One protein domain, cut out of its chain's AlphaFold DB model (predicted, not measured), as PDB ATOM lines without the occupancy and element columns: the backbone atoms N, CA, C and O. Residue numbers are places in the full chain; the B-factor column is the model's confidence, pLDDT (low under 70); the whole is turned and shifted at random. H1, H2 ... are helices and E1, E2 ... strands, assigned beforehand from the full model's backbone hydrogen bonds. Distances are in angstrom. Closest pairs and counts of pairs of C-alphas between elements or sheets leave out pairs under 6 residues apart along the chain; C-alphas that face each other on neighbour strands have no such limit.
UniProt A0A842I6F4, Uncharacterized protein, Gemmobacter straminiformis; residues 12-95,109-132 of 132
ATOM      1  N   ARG A  12     220.345 245.553 277.846       93.06
ATOM      2  CA  ARG A  12     219.147 245.575 278.692       93.06
ATOM      3  C   ARG A  12     219.367 246.360 279.969       93.06
ATOM      4  O   ARG A  12     218.459 247.064 280.394       93.06
ATOM      5  N   MET A  13     220.549 246.246 280.572       94.94
ATOM      6  CA  MET A  13     220.881 246.991 281.784       94.94
ATOM      7  C   MET A  13     222.338 247.440 281.778       94.94
ATOM      8  O   MET A  13     223.197 246.765 281.213       94.94
ATOM      9  N   LEU A  14     222.618 248.553 282.443       94.44
ATOM     10  CA  LEU A  14     223.951 249.131 282.606       94.44
ATOM     11  C   LEU A  14     224.320 249.153 284.085       94.44
ATOM     12  O   LEU A  14     223.464 249.431 284.923       94.44
ATOM     13  N   ALA A  15     225.568 248.837 284.419       94.31
ATOM     14  CA  ALA A  15     226.029 248.907 285.803       94.31
ATOM     15  C   ALA A  15     226.055 250.360 286.304       94.31
ATOM     16  O   ALA A  15     226.314 251.281 285.524       94.31
ATOM     17  N   ALA A  16     225.840 250.556 287.605       94.50
ATOM     18  CA  ALA A  16     226.104 251.829 288.275       94.50
ATOM     19  C   ALA A  16     227.522 252.344 287.954       94.50
ATOM     20  O   ALA A  16     228.455 251.556 287.781       94.50
ATOM     21  N   GLY A  17     227.676 253.659 287.845       92.88
ATOM     22  CA  GLY A  17     228.893 254.339 287.411       92.88
ATOM     23  C   GLY A  17     229.048 254.425 285.891       92.88
ATOM     24  O   GLY A  17     229.960 255.100 285.406       92.88
ATOM     25  N   THR A  18     228.173 253.771 285.113       93.00
ATOM     26  CA  THR A  18     228.180 253.916 283.654       93.00
ATOM     27  C   THR A  18     227.727 255.320 283.282       93.00
ATOM     28  O   THR A  18     226.631 255.742 283.635       93.00
ATOM     29  N   LYS A  19     228.558 256.027 282.520       94.50
ATOM     30  CA  LYS A  19     228.249 257.348 281.978       94.50
ATOM     31  C   LYS A  19     227.467 257.231 280.678       94.50
ATOM     32  O   LYS A  19     227.820 256.401 279.848       94.50
ATOM     33  N   LEU A  20     226.448 258.066 280.499       94.88
ATOM     34  CA  LEU A  20     225.599 258.122 279.312       94.88
ATOM     35  C   LEU A  20     225.540 259.533 278.764       94.88
ATOM     36  O   LEU A  20     225.440 260.490 279.527       94.88
ATOM     37  N   ARG A  21     225.605 259.660 277.440       95.19
ATOM     38  CA  ARG A  21     225.570 260.967 276.797       95.19
ATOM     39  C   ARG A  21     224.181 261.586 276.897       95.19
ATOM     40  O   ARG A  21     223.214 261.071 276.336       95.19
ATOM     41  N   THR A  22     224.102 262.717 277.574       96.31
ATOM     42  CA  THR A  22     222.860 263.455 277.845       96.31
ATOM     43  C   THR A  22     222.824 264.806 277.149       96.31
ATOM     44  O   THR A  22     221.784 265.455 277.157       96.31
ATOM     45  N   GLY A  23     223.908 265.207 276.478       94.56
ATOM     46  CA  GLY A  23     223.951 266.447 275.714       94.56
ATOM     47  C   GLY A  23     224.603 266.348 274.341       94.56
ATOM     48  O   GLY A  23     225.187 265.343 273.925       94.56
ATOM     49  N   VAL A  24     224.481 267.454 273.602       93.12
ATOM     50  CA  VAL A  24     225.005 267.571 272.233       93.12
ATOM     51  C   VAL A  24     226.531 267.632 272.234       93.12
ATOM     52  O   VAL A  24     227.158 267.138 271.293       93.12
ATOM     53  N   ALA A  25     227.145 268.203 273.273       91.38
ATOM     54  CA  ALA A  25     228.596 268.223 273.400       91.38
ATOM     55  C   ALA A  25     229.142 266.788 273.589       91.38
ATOM     56  O   ALA A  25     228.472 265.939 274.177       91.38
ATOM     57  N   PRO A  26     230.311 266.460 273.012       84.81
ATOM     58  CA  PRO A  26     230.852 265.096 272.999       84.81
ATOM     59  C   PRO A  26     231.311 264.581 274.367       84.81
ATOM     60  O   PRO A  26     231.581 263.389 274.492       84.81
ATOM     61  N   ASP A  27     231.417 265.464 275.352       87.75
ATOM     62  CA  ASP A  27     231.848 265.238 276.729       87.75
ATOM     63  C   ASP A  27     230.720 265.412 277.760       87.75
ATOM     64  O   ASP A  27     230.962 265.278 278.960       87.75
ATOM     65  N   ASP A  28     229.490 265.659 277.303       94.19
ATOM     66  CA  ASP A  28     228.325 265.861 278.164       94.19
ATOM     67  C   ASP A  28     227.690 264.520 278.546       94.19
ATOM     68  O   ASP A  28     226.838 263.970 277.832       94.19
ATOM     69  N   TYR A  29     228.192 263.963 279.649       94.69
ATOM     70  CA  TYR A  29     227.774 262.674 280.179       94.69
ATOM     71  C   TYR A  29     227.270 262.777 281.615       94.69
ATOM     72  O   TYR A  29     227.922 263.370 282.477       94.69
ATOM     73  N   THR A  30     226.198 262.043 281.892       96.50
ATOM     74  CA  THR A  30     225.616 261.863 283.226       96.50
ATOM     75  C   THR A  30     225.744 260.401 283.646       96.50
ATOM     76  O   THR A  30     225.683 259.505 282.798       96.50
ATOM     77  N   ALA A  31     225.974 260.131 284.931       96.19
ATOM     78  CA  ALA A  31     226.000 258.754 285.419       96.19
ATOM     79  C   ALA A  31     224.590 258.147 285.369       96.19
ATOM     80  O   ALA A  31     223.608 258.834 285.630       96.19
ATOM     81  N   VAL A  32     224.471 256.859 285.039       96.56
ATOM     82  CA  VAL A  32     223.159 256.219 284.866       96.56
ATOM     83  C   VAL A  32     222.322 256.268 286.144       96.56
ATOM     84  O   VAL A  32     221.120 256.454 286.067       96.56
ATOM     85  N   GLU A  33     222.935 256.167 287.319       96.88
ATOM     86  CA  GLU A  33     222.265 256.271 288.620       96.88
ATOM     87  C   GLU A  33     221.767 257.680 288.976       96.88
ATOM     88  O   GLU A  33     220.974 257.821 289.904       96.88
ATOM     89  N   GLU A  34     222.234 258.710 288.269       97.06
ATOM     90  CA  GLU A  34     221.795 260.098 288.454       97.06
ATOM     91  C   GLU A  34     220.589 260.438 287.569       97.06
ATOM     92  O   GLU A  34     220.004 261.506 287.732       97.06
ATOM     93  N   LEU A  35     220.212 259.534 286.657       97.06
ATOM     94  CA  LEU A  35     219.103 259.728 285.731       97.06
ATOM     95  C   LEU A  35     217.761 259.283 286.316       97.06
ATOM     96  O   LEU A  35     217.683 258.442 287.211       97.06
ATOM     97  N   SER A  36     216.687 259.829 285.756       96.12
ATOM     98  CA  SER A  36     215.302 259.516 286.099       96.12
ATOM     99  C   SER A  36     214.402 259.419 284.865       96.12
ATOM    100  O   SER A  36     214.691 259.959 283.796       96.12
ATOM    101  N   ALA A  37     213.259 258.746 285.017       95.25
ATOM    102  CA  ALA A  37     212.214 258.767 283.995       95.25
ATOM    103  C   ALA A  37     211.743 260.212 283.731       95.25
ATOM    104  O   ALA A  37     211.543 260.990 284.664       95.25
ATOM    105  N   GLY A  38     211.559 260.557 282.456       94.69
ATOM    106  CA  GLY A  38     211.262 261.916 281.993       94.69
ATOM    107  C   GLY A  38     212.490 262.754 281.623       94.69
ATOM    108  O   GLY A  38     212.327 263.779 280.966       94.69
ATOM    109  N   GLU A  39     213.703 262.328 281.986       97.00
ATOM    110  CA  GLU A  39     214.939 262.906 281.444       97.00
ATOM    111  C   GLU A  39     215.291 262.283 280.088       97.00
ATOM    112  O   GLU A  39     214.764 261.233 279.719       97.00
ATOM    113  N   ALA A  40     216.184 262.925 279.329       95.88
ATOM    114  CA  ALA A  40     216.481 262.537 277.956       95.88
ATOM    115  C   ALA A  40     217.934 262.093 277.747       95.88
ATOM    116  O   ALA A  40     218.874 262.694 278.265       95.88
ATOM    117  N   ILE A  41     218.112 261.077 276.902       96.75
ATOM    118  CA  ILE A  41     219.412 260.639 276.381       96.75
ATOM    119  C   ILE A  41     219.616 261.210 274.979       96.75
ATOM    120  O   ILE A  41     218.684 261.239 274.171       96.75
ATOM    121  N   TYR A  42     220.841 261.637 274.671       97.06
ATOM    122  CA  TYR A  42     221.209 262.079 273.331       97.06
ATOM    123  C   TYR A  42     221.700 260.896 272.486       97.06
ATOM    124  O   TYR A  42     222.739 260.302 272.769       97.06
ATOM    125  N   ASP A  43     220.978 260.586 271.410       94.88
ATOM    126  CA  ASP A  43     221.383 259.593 270.418       94.88
ATOM    127  C   ASP A  43     222.304 260.255 269.374       94.88
ATOM    128  O   ASP A  43     221.849 261.098 268.589       94.88
ATOM    129  N   PRO A  44     223.599 259.887 269.306       90.88
ATOM    130  CA  PRO A  44     224.548 260.522 268.393       90.88
ATOM    131  C   PRO A  44     224.362 260.103 266.928       90.88
ATOM    132  O   PRO A  44     224.831 260.810 266.030       90.88
ATOM    133  N   ILE A  45     223.702 258.970 266.671       91.75
ATOM    134  CA  ILE A  45     223.457 258.447 265.325       91.75
ATOM    135  C   ILE A  45     222.270 259.176 264.705       91.75
ATOM    136  O   ILE A  45     222.365 259.670 263.580       91.75
ATOM    137  N   SER A  46     221.164 259.285 265.443       91.94
ATOM    138  CA  SER A  46     219.968 259.995 264.984       91.94
ATOM    139  C   SER A  46     220.039 261.512 265.212       91.94
ATOM    140  O   SER A  46     219.293 262.259 264.572       91.94
ATOM    141  N   ARG A  47     220.968 261.971 266.065       94.69
ATOM    142  CA  ARG A  47     221.154 263.366 266.510       94.69
ATOM    143  C   ARG A  47     219.900 263.941 267.165       94.69
ATOM    144  O   ARG A  47     219.482 265.060 266.854       94.69
ATOM    145  N   ARG A  48     219.265 263.152 268.031       95.88
ATOM    146  CA  ARG A  48     218.010 263.496 268.714       95.88
ATOM    147  C   ARG A  48     218.064 263.136 270.188       95.88
ATOM    148  O   ARG A  48     218.840 262.283 270.603       95.88
ATOM    149  N   PHE A  49     217.192 263.786 270.948       96.69
ATOM    150  CA  PHE A  49     216.920 263.440 272.333       96.69
ATOM    151  C   PHE A  49     215.783 262.428 272.415       96.69
ATOM    152  O   PHE A  49     214.802 262.528 271.670       96.69
ATOM    153  N   HIS A  50     215.937 261.465 273.314       96.81
ATOM    154  CA  HIS A  50     214.957 260.429 273.589       96.81
ATOM    155  C   HIS A  50     214.671 260.378 275.083       96.81
ATOM    156  O   HIS A  50     215.567 260.074 275.872       96.81
ATOM    157  N   ASP A  51     213.421 260.653 275.447       97.06
ATOM    158  CA  ASP A  51     212.978 260.622 276.836       97.06
ATOM    159  C   ASP A  51     212.978 259.183 277.363       97.06
ATOM    160  O   ASP A  51     212.476 258.257 276.712       97.06
ATOM    161  N   ILE A  52     213.523 259.011 278.562       97.19
ATOM    162  CA  ILE A  52     213.467 257.772 279.329       97.19
ATOM    163  C   ILE A  52     212.015 257.595 279.773       97.19
ATOM    164  O   ILE A  52     211.506 258.363 280.592       97.19
ATOM    165  N   SER A  53     211.328 256.597 279.217       96.62
ATOM    166  CA  SER A  53     209.907 256.369 279.493       96.62
ATOM    167  C   SER A  53     209.673 255.676 280.830       96.62
ATOM    168  O   SER A  53     208.681 255.949 281.501       96.62
ATOM    169  N   ASP A  54     210.581 254.782 281.210       96.44
ATOM    170  CA  ASP A  54     210.572 254.080 282.486       96.44
ATOM    171  C   ASP A  54     211.999 253.713 282.888       96.44
ATOM    172  O   ASP A  54     212.874 253.512 282.035       96.44
ATOM    173  N   MET A  55     212.222 253.604 284.192       95.19
ATOM    174  CA  MET A  55     213.520 253.283 284.753       95.19
ATOM    175  C   MET A  55     213.375 252.360 285.953       95.19
ATOM    176  O   MET A  55     212.607 252.611 286.877       95.19
ATOM    177  N   SER A  56     214.160 251.286 285.958       94.75
ATOM    178  CA  SER A  56     214.212 250.343 287.073       94.75
ATOM    179  C   SER A  56     215.651 249.993 287.408       94.75
ATOM    180  O   SER A  56     216.527 250.030 286.546       94.75
ATOM    181  N   CYS A  57     215.906 249.640 288.664       94.06
ATOM    182  CA  CYS A  57     217.210 249.169 289.098       94.06
ATOM    183  C   CYS A  57     217.103 247.857 289.874       94.06
ATOM    184  O   CYS A  57     216.057 247.515 290.428       94.06
ATOM    185  N   GLY A  58     218.194 247.102 289.887       92.12
ATOM    186  CA  GLY A  58     218.273 245.847 290.614       92.12
ATOM    187  C   GLY A  58     219.711 245.466 290.909       92.12
ATOM    188  O   GLY A  58     220.600 245.658 290.079       92.12
ATOM    189  N   THR A  59     219.940 244.908 292.094       92.88
ATOM    190  CA  THR A  59     221.242 244.356 292.465       92.88
ATOM    191  C   THR A  59     221.318 242.908 292.012       92.88
ATOM    192  O   THR A  59     220.584 242.049 292.511       92.88
ATOM    193  N   LEU A  60     222.205 242.635 291.064       88.06
ATOM    194  CA  LEU A  60     222.343 241.332 290.432       88.06
ATOM    195  C   LEU A  60     223.793 240.860 290.511       88.06
ATOM    196  O   LEU A  60     224.734 241.633 290.334       88.06
ATOM    197  N   ASP A  61     223.950 239.568 290.765       86.25
ATOM    198  CA  ASP A  61     225.172 238.828 290.480       86.25
ATOM    199  C   ASP A  61     224.999 238.060 289.155       86.25
ATOM    200  O   ASP A  61     223.946 238.110 288.505       86.25
ATOM    201  N   ARG A  62     226.048 237.354 288.728       82.38
ATOM    202  CA  ARG A  62     226.047 236.610 287.463       82.38
ATOM    203  C   ARG A  62     224.981 235.511 287.412       82.38
ATOM    204  O   ARG A  62     224.430 235.272 286.337       82.38
ATOM    205  N   ASP A  63     224.720 234.839 288.525       85.00
ATOM    206  CA  ASP A  63     223.811 233.692 288.557       85.00
ATOM    207  C   ASP A  63     222.357 234.171 288.516       85.00
ATOM    208  O   ASP A  63     221.588 233.729 287.664       85.00
ATOM    209  N   ARG A  64     222.018 235.204 289.297       86.00
ATOM    210  CA  ARG A  64     220.706 235.868 289.237       86.00
ATOM    211  C   ARG A  64     220.420 236.483 287.872       86.00
ATOM    212  O   ARG A  64     219.284 236.447 287.408       86.00
ATOM    213  N   ALA A  65     221.433 237.050 287.212       85.75
ATOM    214  CA  ALA A  65     221.278 237.563 285.852       85.75
ATOM    215  C   ALA A  65     220.879 236.443 284.877       85.75
ATOM    216  O   ALA A  65     219.946 236.611 284.089       85.75
ATOM    217  N   ARG A  66     221.533 235.280 284.977       85.00
ATOM    218  CA  ARG A  66     221.250 234.111 284.135       85.00
ATOM    219  C   ARG A  66     219.874 233.519 284.380       85.00
ATOM    220  O   ARG A  66     219.215 233.147 283.411       85.00
ATOM    221  N   ASP A  67     219.422 233.491 285.629       86.06
ATOM    222  CA  ASP A  67     218.058 233.073 285.971       86.06
ATOM    223  C   ASP A  67     217.005 233.981 285.309       86.06
ATOM    224  O   ASP A  67     215.935 233.522 284.909       86.06
ATOM    225  N   CYS A  68     217.341 235.257 285.095       82.81
ATOM    226  CA  CYS A  68     216.540 236.221 284.337       82.81
ATOM    227  C   CYS A  68     216.752 236.153 282.808       82.81
ATOM    228  O   CYS A  68     216.205 236.980 282.076       82.81
ATOM    229  N   GLY A  69     217.539 235.198 282.298       85.75
ATOM    230  CA  GLY A  69     217.860 235.067 280.872       85.75
ATOM    231  C   GLY A  69     218.806 236.147 280.336       85.75
ATOM    232  O   GLY A  69     218.797 236.436 279.132       85.75
ATOM    233  N   LEU A  70     219.590 236.762 281.224       88.06
ATOM    234  CA  LEU A  70     220.586 237.776 280.909       88.06
ATOM    235  C   LEU A  70     222.001 237.230 281.117       88.06
ATOM    236  O   LEU A  70     222.265 236.429 282.012       88.06
ATOM    237  N   ASP A  71     222.943 237.729 280.328       87.00
ATOM    238  CA  ASP A  71     224.365 237.500 280.539       87.00
ATOM    239  C   ASP A  71     225.079 238.817 280.831       87.00
ATOM    240  O   ASP A  71     224.840 239.845 280.189       87.00
ATOM    241  N   LEU A  72     225.994 238.755 281.797       87.25
ATOM    242  CA  LEU A  72     226.932 239.830 282.079       87.25
ATOM    243  C   LEU A  72     227.935 239.939 280.927       87.25
ATOM    244  O   LEU A  72     228.565 238.950 280.541       87.25
ATOM    245  N   PHE A  73     228.105 241.146 280.406       85.69
ATOM    246  CA  PHE A  73     229.009 241.445 279.308       85.69
ATOM    247  C   PHE A  73     229.815 242.707 279.609       85.69
ATOM    248  O   PHE A  73     229.332 243.626 280.269       85.69
ATOM    249  N   GLN A  74     231.050 242.755 279.118       85.81
ATOM    250  CA  GLN A  74     231.886 243.948 279.183       85.81
ATOM    251  C   GLN A  74     232.039 244.531 277.783       85.81
ATOM    252  O   GLN A  74     232.655 243.927 276.904       85.81
ATOM    253  N   LEU A  75     231.472 245.717 277.582       80.62
ATOM    254  CA  LEU A  75     231.711 246.533 276.403       80.62
ATOM    255  C   LEU A  75     233.106 247.150 276.530       80.62
ATOM    256  O   LEU A  75     233.354 248.002 277.384       80.62
ATOM    257  N   GLY A  76     234.036 246.668 275.708       70.69
ATOM    258  CA  GLY A  76     235.397 247.186 275.658       70.69
ATOM    259  C   GLY A  76     235.504 248.478 274.841       70.69
ATOM    260  O   GLY A  76     234.670 248.718 273.964       70.69
ATOM    261  N   PRO A  77     236.546 249.291 275.079       64.62
ATOM    262  CA  PRO A  77     236.831 250.451 274.246       64.62
ATOM    263  C   PRO A  77     237.201 250.009 272.825       64.62
ATOM    264  O   PRO A  77     238.050 249.138 272.636       64.62
ATOM    265  N   VAL A  78     236.594 250.637 271.815       56.44
ATOM    266  CA  VAL A  78     236.899 250.352 270.398       56.44
ATOM    267  C   VAL A  78     238.323 250.815 270.031       56.44
ATOM    268  O   VAL A  78     238.970 250.193 269.193       56.44
ATOM    269  N   ALA A  79     238.843 251.849 270.708       51.47
ATOM    270  CA  ALA A  79     240.254 252.243 270.736       51.47
ATOM    271  C   ALA A  79     240.493 253.308 271.838       51.47
ATOM    272  O   ALA A  79     240.155 254.469 271.640       51.47
ATOM    273  N   GLY A  80     241.104 252.942 272.976       50.78
ATOM    274  CA  GLY A  80     241.689 253.901 273.938       50.78
ATOM    275  C   GLY A  80     241.049 254.029 275.337       50.78
ATOM    276  O   GLY A  80     239.841 253.906 275.494       50.78
ATOM    277  N   ALA A  81     241.942 254.281 276.312       57.94
ATOM    278  CA  ALA A  81     241.901 254.782 277.708       57.94
ATOM    279  C   ALA A  81     240.671 254.664 278.642       57.94
ATOM    280  O   ALA A  81     240.873 254.728 279.856       57.94
ATOM    281  N   ALA A  82     239.438 254.531 278.156       66.75
ATOM    282  CA  ALA A  82     238.260 254.474 279.019       66.75
ATOM    283  C   ALA A  82     238.073 253.067 279.628       66.75
ATOM    284  O   ALA A  82     238.339 252.066 278.949       66.75
ATOM    285  N   PRO A  83     237.646 252.961 280.902       73.25
ATOM    286  CA  PRO A  83     237.368 251.669 281.517       73.25
ATOM    287  C   PRO A  83     236.213 250.968 280.784       73.25
ATOM    288  O   PRO A  83     235.280 251.637 280.340       73.25
ATOM    289  N   PRO A  84     236.247 249.630 280.651       82.44
ATOM    290  CA  PRO A  84     235.174 248.896 279.997       82.44
ATOM    291  C   PRO A  84     233.848 249.097 280.735       82.44
ATOM    292  O   PRO A  84     233.799 249.126 281.966       82.44
ATOM    293  N   VAL A  85     232.757 249.176 279.976       85.19
ATOM    294  CA  VAL A  85     231.411 249.300 280.538       85.19
ATOM    295  C   VAL A  85     230.856 247.916 280.822       85.19
ATOM    296  O   VAL A  85     230.776 247.070 279.933       85.19
ATOM    297  N   THR A  86     230.449 247.688 282.067       90.25
ATOM    298  CA  THR A  86     229.776 246.450 282.459       90.25
ATOM    299  C   THR A  86     228.276 246.595 282.226       90.25
ATOM    300  O   THR A  86     227.645 247.536 282.705       90.25
ATOM    301  N   CYS A  87     227.694 245.662 281.483       90.12
ATOM    302  CA  CYS A  87     226.288 245.690 281.106       90.12
ATOM    303  C   CYS A  87     225.679 244.286 281.093       90.12
ATOM    304  O   CYS A  87     226.384 243.279 281.127       90.12
ATOM    305  N   MET A  88     224.355 244.223 280.992       90.25
ATOM    306  CA  MET A  88     223.609 242.988 280.781       90.25
ATOM    307  C   MET A  88     222.949 242.973 279.414       90.25
ATOM    308  O   MET A  88     222.369 243.969 278.978       90.25
ATOM    309  N   ILE A  89     222.991 241.815 278.770       89.50
ATOM    310  CA  ILE A  89     222.386 241.557 277.463       89.50
ATOM    311  C   ILE A  89     221.534 240.293 277.531       89.50
ATOM    312  O   ILE A  89     221.745 239.457 278.404       89.50
ATOM    313  N   GLU A  90     220.588 240.115 276.610       84.38
ATOM    314  CA  GLU A  90     219.847 238.849 276.528       84.38
ATOM    315  C   GLU A  90     220.774 237.703 276.111       84.38
ATOM    316  O   GLU A  90     221.473 237.797 275.100       84.38
ATOM    317  N   SER A  91     220.724 236.581 276.833       72.38
ATOM    318  CA  SER A  91     221.585 235.413 276.592       72.38
ATOM    319  C   SER A  91     221.491 234.851 275.172       72.38
ATOM    320  O   SER A  91     222.445 234.283 274.640       72.38
ATOM    321  N   ARG A  92     220.337 235.025 274.517       68.38
ATOM    322  CA  ARG A  92     220.101 234.560 273.140       68.38
ATOM    323  C   ARG A  92     220.914 235.341 272.101       68.38
ATOM    324  O   ARG A  92     221.141 234.824 271.011       68.38
ATOM    325  N   ASN A  93     221.408 236.531 272.448       59.06
ATOM    326  CA  ASN A  93     222.172 237.397 271.547       59.06
ATOM    327  C   ASN A  93     223.663 237.011 271.434       59.06
ATOM    328  O   ASN A  93     224.402 237.666 270.707       59.06
ATOM    329  N   LEU A  94     224.125 235.960 272.130       57.44
ATOM    330  CA  LEU A  94     225.555 235.648 272.308       57.44
ATOM    331  C   LEU A  94     226.146 234.506 271.444       57.44
ATOM    332  O   LEU A  94     227.254 234.040 271.714       57.44
ATOM    333  N   SER A  95     225.483 234.037 270.388       50.47
ATOM    334  CA  SER A  95     225.986 232.886 269.603       50.47
ATOM    335  C   SER A  95     226.985 233.278 268.487       50.47
ATOM    336  O   SER A  95     226.636 234.141 267.687       50.47
ATOM    337  N   THR A 109     226.166 243.592 292.049       90.00
ATOM    338  CA  THR A 109     226.351 244.927 291.460       90.00
ATOM    339  C   THR A 109     224.986 245.526 291.133       90.00
ATOM    340  O   THR A 109     224.068 244.801 290.750       90.00
ATOM    341  N   VAL A 110     224.816 246.839 291.306       94.44
ATOM    342  CA  VAL A 110     223.566 247.531 290.948       94.44
ATOM    343  C   VAL A 110     223.546 247.796 289.449       94.44
ATOM    344  O   VAL A 110     224.488 248.370 288.901       94.44
ATOM    345  N   PHE A 111     222.460 247.400 288.797       95.25
ATOM    346  CA  PHE A 111     222.215 247.647 287.384       95.25
ATOM    347  C   PHE A 111     220.952 248.470 287.195       95.25
ATOM    348  O   PHE A 111     219.975 248.287 287.920       95.25
ATOM    349  N   TYR A 112     220.962 249.315 286.172       96.31
ATOM    350  CA  TYR A 112     219.861 250.175 285.775       96.31
ATOM    351  C   TYR A 112     219.369 249.785 284.389       96.31
ATOM    352  O   TYR A 112     220.152 249.628 283.450       96.31
ATOM    353  N   ARG A 113     218.057 249.627 284.266       95.19
ATOM    354  CA  ARG A 113     217.350 249.462 283.005       95.19
ATOM    355  C   ARG A 113     216.693 250.784 282.645       95.19
ATOM    356  O   ARG A 113     215.913 251.313 283.432       95.19
ATOM    357  N   LEU A 114     216.977 251.245 281.436       95.75
ATOM    358  CA  LEU A 114     216.311 252.371 280.796       95.75
ATOM    359  C   LEU A 114     215.370 251.817 279.732       95.75
ATOM    360  O   LEU A 114     215.789 250.974 278.935       95.75
ATOM    361  N   SER A 115     214.125 252.276 279.733       94.50
ATOM    362  CA  SER A 115     213.149 251.954 278.694       94.50
ATOM    363  C   SER A 115     212.867 253.192 277.858       94.50
ATOM    364  O   SER A 115     212.856 254.312 278.372       94.50
ATOM    365  N   PHE A 116     212.611 252.983 276.571       94.44
ATOM    366  CA  PHE A 116     212.309 254.050 275.628       94.44
ATOM    367  C   PHE A 116     211.090 253.675 274.783       94.44
ATOM    368  O   PHE A 116     210.783 252.508 274.548       94.44
ATOM    369  N   GLY A 117     210.378 254.678 274.262       91.31
ATOM    370  CA  GLY A 117     209.284 254.431 273.310       91.31
ATOM    371  C   GLY A 117     209.760 253.925 271.939       91.31
ATOM    372  O   GLY A 117     208.953 253.501 271.113       91.31
ATOM    373  N   VAL A 118     211.066 253.997 271.677       91.75
ATOM    374  CA  VAL A 118     211.714 253.650 270.408       91.75
ATOM    375  C   VAL A 118     213.082 253.032 270.675       91.75
ATOM    376  O   VAL A 118     213.614 253.118 271.773       91.75
ATOM    377  N   ARG A 119     213.690 252.440 269.647       92.25
ATOM    378  CA  ARG A 119     215.102 252.051 269.691       92.25
ATOM    379  C   ARG A 119     215.987 253.298 269.805       92.25
ATOM    380  O   ARG A 119     215.855 254.188 268.968       92.25
ATOM    381  N   VAL A 120     216.911 253.305 270.763       93.56
ATOM    382  CA  VAL A 120     217.855 254.408 271.010       93.56
ATOM    383  C   VAL A 120     219.289 253.891 270.951       93.56
ATOM    384  O   VAL A 120     219.591 252.829 271.505       93.56
ATOM    385  N   VAL A 121     220.174 254.622 270.268       94.00
ATOM    386  CA  VAL A 121     221.620 254.380 270.360       94.00
ATOM    387  C   VAL A 121     222.186 255.196 271.509       94.00
ATOM    388  O   VAL A 121     222.064 256.416 271.532       94.00
ATOM    389  N   ILE A 122     222.821 254.511 272.453       92.81
ATOM    390  CA  ILE A 122     223.417 255.115 273.637       92.81
ATOM    391  C   ILE A 122     224.930 255.167 273.469       92.81
ATOM    392  O   ILE A 122     225.566 254.170 273.117       92.81
ATOM    393  N   ASP A 123     225.490 256.339 273.746       92.56
ATOM    394  CA  ASP A 123     226.925 256.578 273.822       92.56
ATOM    395  C   ASP A 123     227.376 256.576 275.277       92.56
ATOM    396  O   ASP A 123     226.906 257.387 276.080       92.56
ATOM    397  N   THR A 124     228.274 255.651 275.615       90.19
ATOM    398  CA  THR A 124     228.817 255.528 276.971       90.19
ATOM    399  C   THR A 124     230.172 256.217 277.147       90.19
ATOM    400  O   THR A 124     230.845 256.028 278.164       90.19
ATOM    401  N   GLY A 125     230.661 256.908 276.111       86.00
ATOM    402  CA  GLY A 125     232.029 257.424 276.023       86.00
ATOM    403  C   GLY A 125     233.098 256.337 275.835       86.00
ATOM    404  O   GLY A 125     234.249 256.646 275.535       86.00
ATOM    405  N   THR A 126     232.731 255.059 275.988       84.69
ATOM    406  CA  THR A 126     233.609 253.890 275.790       84.69
ATOM    407  C   THR A 126     233.169 253.067 274.584       84.69
ATOM    408  O   THR A 126     233.998 252.609 273.796       84.69
ATOM    409  N   ALA A 127     231.858 252.874 274.437       86.56
ATOM    410  CA  ALA A 127     231.249 252.115 273.360       86.56
ATOM    411  C   ALA A 127     229.875 252.696 273.002       86.56
ATOM    412  O   ALA A 127     229.238 253.376 273.806       86.56
ATOM    413  N   LEU A 128     229.408 252.374 271.795       89.75
ATOM    414  CA  LEU A 128     228.017 252.577 271.403       89.75
ATOM    415  C   LEU A 128     227.239 251.279 271.626       89.75
ATOM    416  O   LEU A 128     227.715 250.197 271.272       89.75
ATOM    417  N   CYS A 129     226.026 251.382 272.159       89.94
ATOM    418  CA  CYS A 129     225.112 250.252 272.299       89.94
ATOM    419  C   CYS A 129     223.678 250.638 271.930       89.94
ATOM    420  O   CYS A 129     223.345 251.810 271.780       89.94
ATOM    421  N   GLU A 130     222.824 249.638 271.727       92.19
ATOM    422  CA  GLU A 130     221.395 249.842 271.484       92.19
ATOM    423  C   GLU A 130     220.600 249.500 272.741       92.19
ATOM    424  O   GLU A 130     220.787 248.420 273.305       92.19
ATOM    425  N   MET A 131     219.639 250.348 273.108       91.38
ATOM    426  CA  MET A 131     218.614 250.026 274.103       91.38
ATOM    427  C   MET A 131     217.201 250.237 273.544       91.38
ATOM    428  O   MET A 131     216.995 250.938 272.546       91.38
ATOM    429  N   ARG A 132     216.240 249.550 274.164       81.38
ATOM    430  CA  ARG A 132     214.801 249.609 273.889       81.38
ATOM    431  C   ARG A 132     214.057 249.572 275.212       81.38
ATOM    432  O   ARG A 132     214.384 248.663 276.009       81.38
TER     433      ARG A 132
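Overview. This is residues 12 to 95 and 109 to 132 of the 132 residues of an uncharacterized protein of Gemmobacter straminiformis (UniProt A0A842I6F4). A strongly twisted, curled sheet of six strands makes the main body, and its long strand E5 pairs with E4 over residues 48 to 51 and with E8 over residues 52 to 60, bending at residue 53. Two small hairpins, E2 with E3 and E9 with E10, gather near its E4 end, E9 beside E4 and E2 close to both, while the short helices H1 and H2 sit by E6 and E7 at the other end. The printed part has 108 residues with two named helices and ten named strands, in the order E1 E2 E3 E4 E5 H1 E6 E7 H2 E8 E9 E10. The large sheet runs E4, E5, E8, E1, E7, E6, all antiparallel, and the class is mostly strand. The whole is compact, with a radius of gyration of the C-alphas of 13.3 A and spans of 38 by 32 by 25 A.

Arrangement. E1, residues 12 to 15, is an inner strand, antiparallel to E7, residues 85 to 90, with N 12 and O 88 2.8 A apart, and to E8, residues 109 to 116, with N 14 and O 112 2.9 A apart. E2, residues 19 to 21, and E3, residues 29 to 31, form a hairpin, with N 20 and O 30 2.8 A apart. Edge strand E4, residues 40 to 43, forms a hairpin with E5, residues 48 to 60, with N 41 and O 50 2.9 A apart. E5 bends by 65 degrees at residue 53 and is antiparallel to E8, with N 58 and O 111 2.9 A apart. H1, residues 62 to 67, is on the sheet at a height of 6.0 A, over none of its strands. Edge strand E6, residues 70 to 75, forms a hairpin with E7, with N 73 and O 87 2.8 A apart. H2, residues 91 to 94, only grazes the sheet. E9, residues 120 to 123, and E10, residues 128 to 131, form a hairpin, with N 122 and O 129 2.8 A apart. The closest C-alphas of E4 and E9, Asp 43 and Val 121, are 5.2 A apart; those of E2 and E9, Arg 21 and Asp 123, 5.5 A. In H1 every O i to N i+4 pair is within hydrogen-bond range; H2 is too short for one.

Along the chain. E1 begins at C-alpha 12, (219.147, 245.575, 278.692). E5 is 31.3 A long, E8 23.0 A, E7 16.1 A and E6 14.9 A. E10 ends at C-alpha 131, (218.614, 250.026, 274.103).

Size, cuts and confidence. The C-alphas of Ala 25 and Asp 67, the two farthest apart, are 38.8 A apart. Residues 96 to 108 are not printed, and C-alphas 95 and 109 are 25.0 A apart across the cut. Of the links printed whole, none is long. Model confidence is under 70 at residues 77 to 82 and 92 to 95.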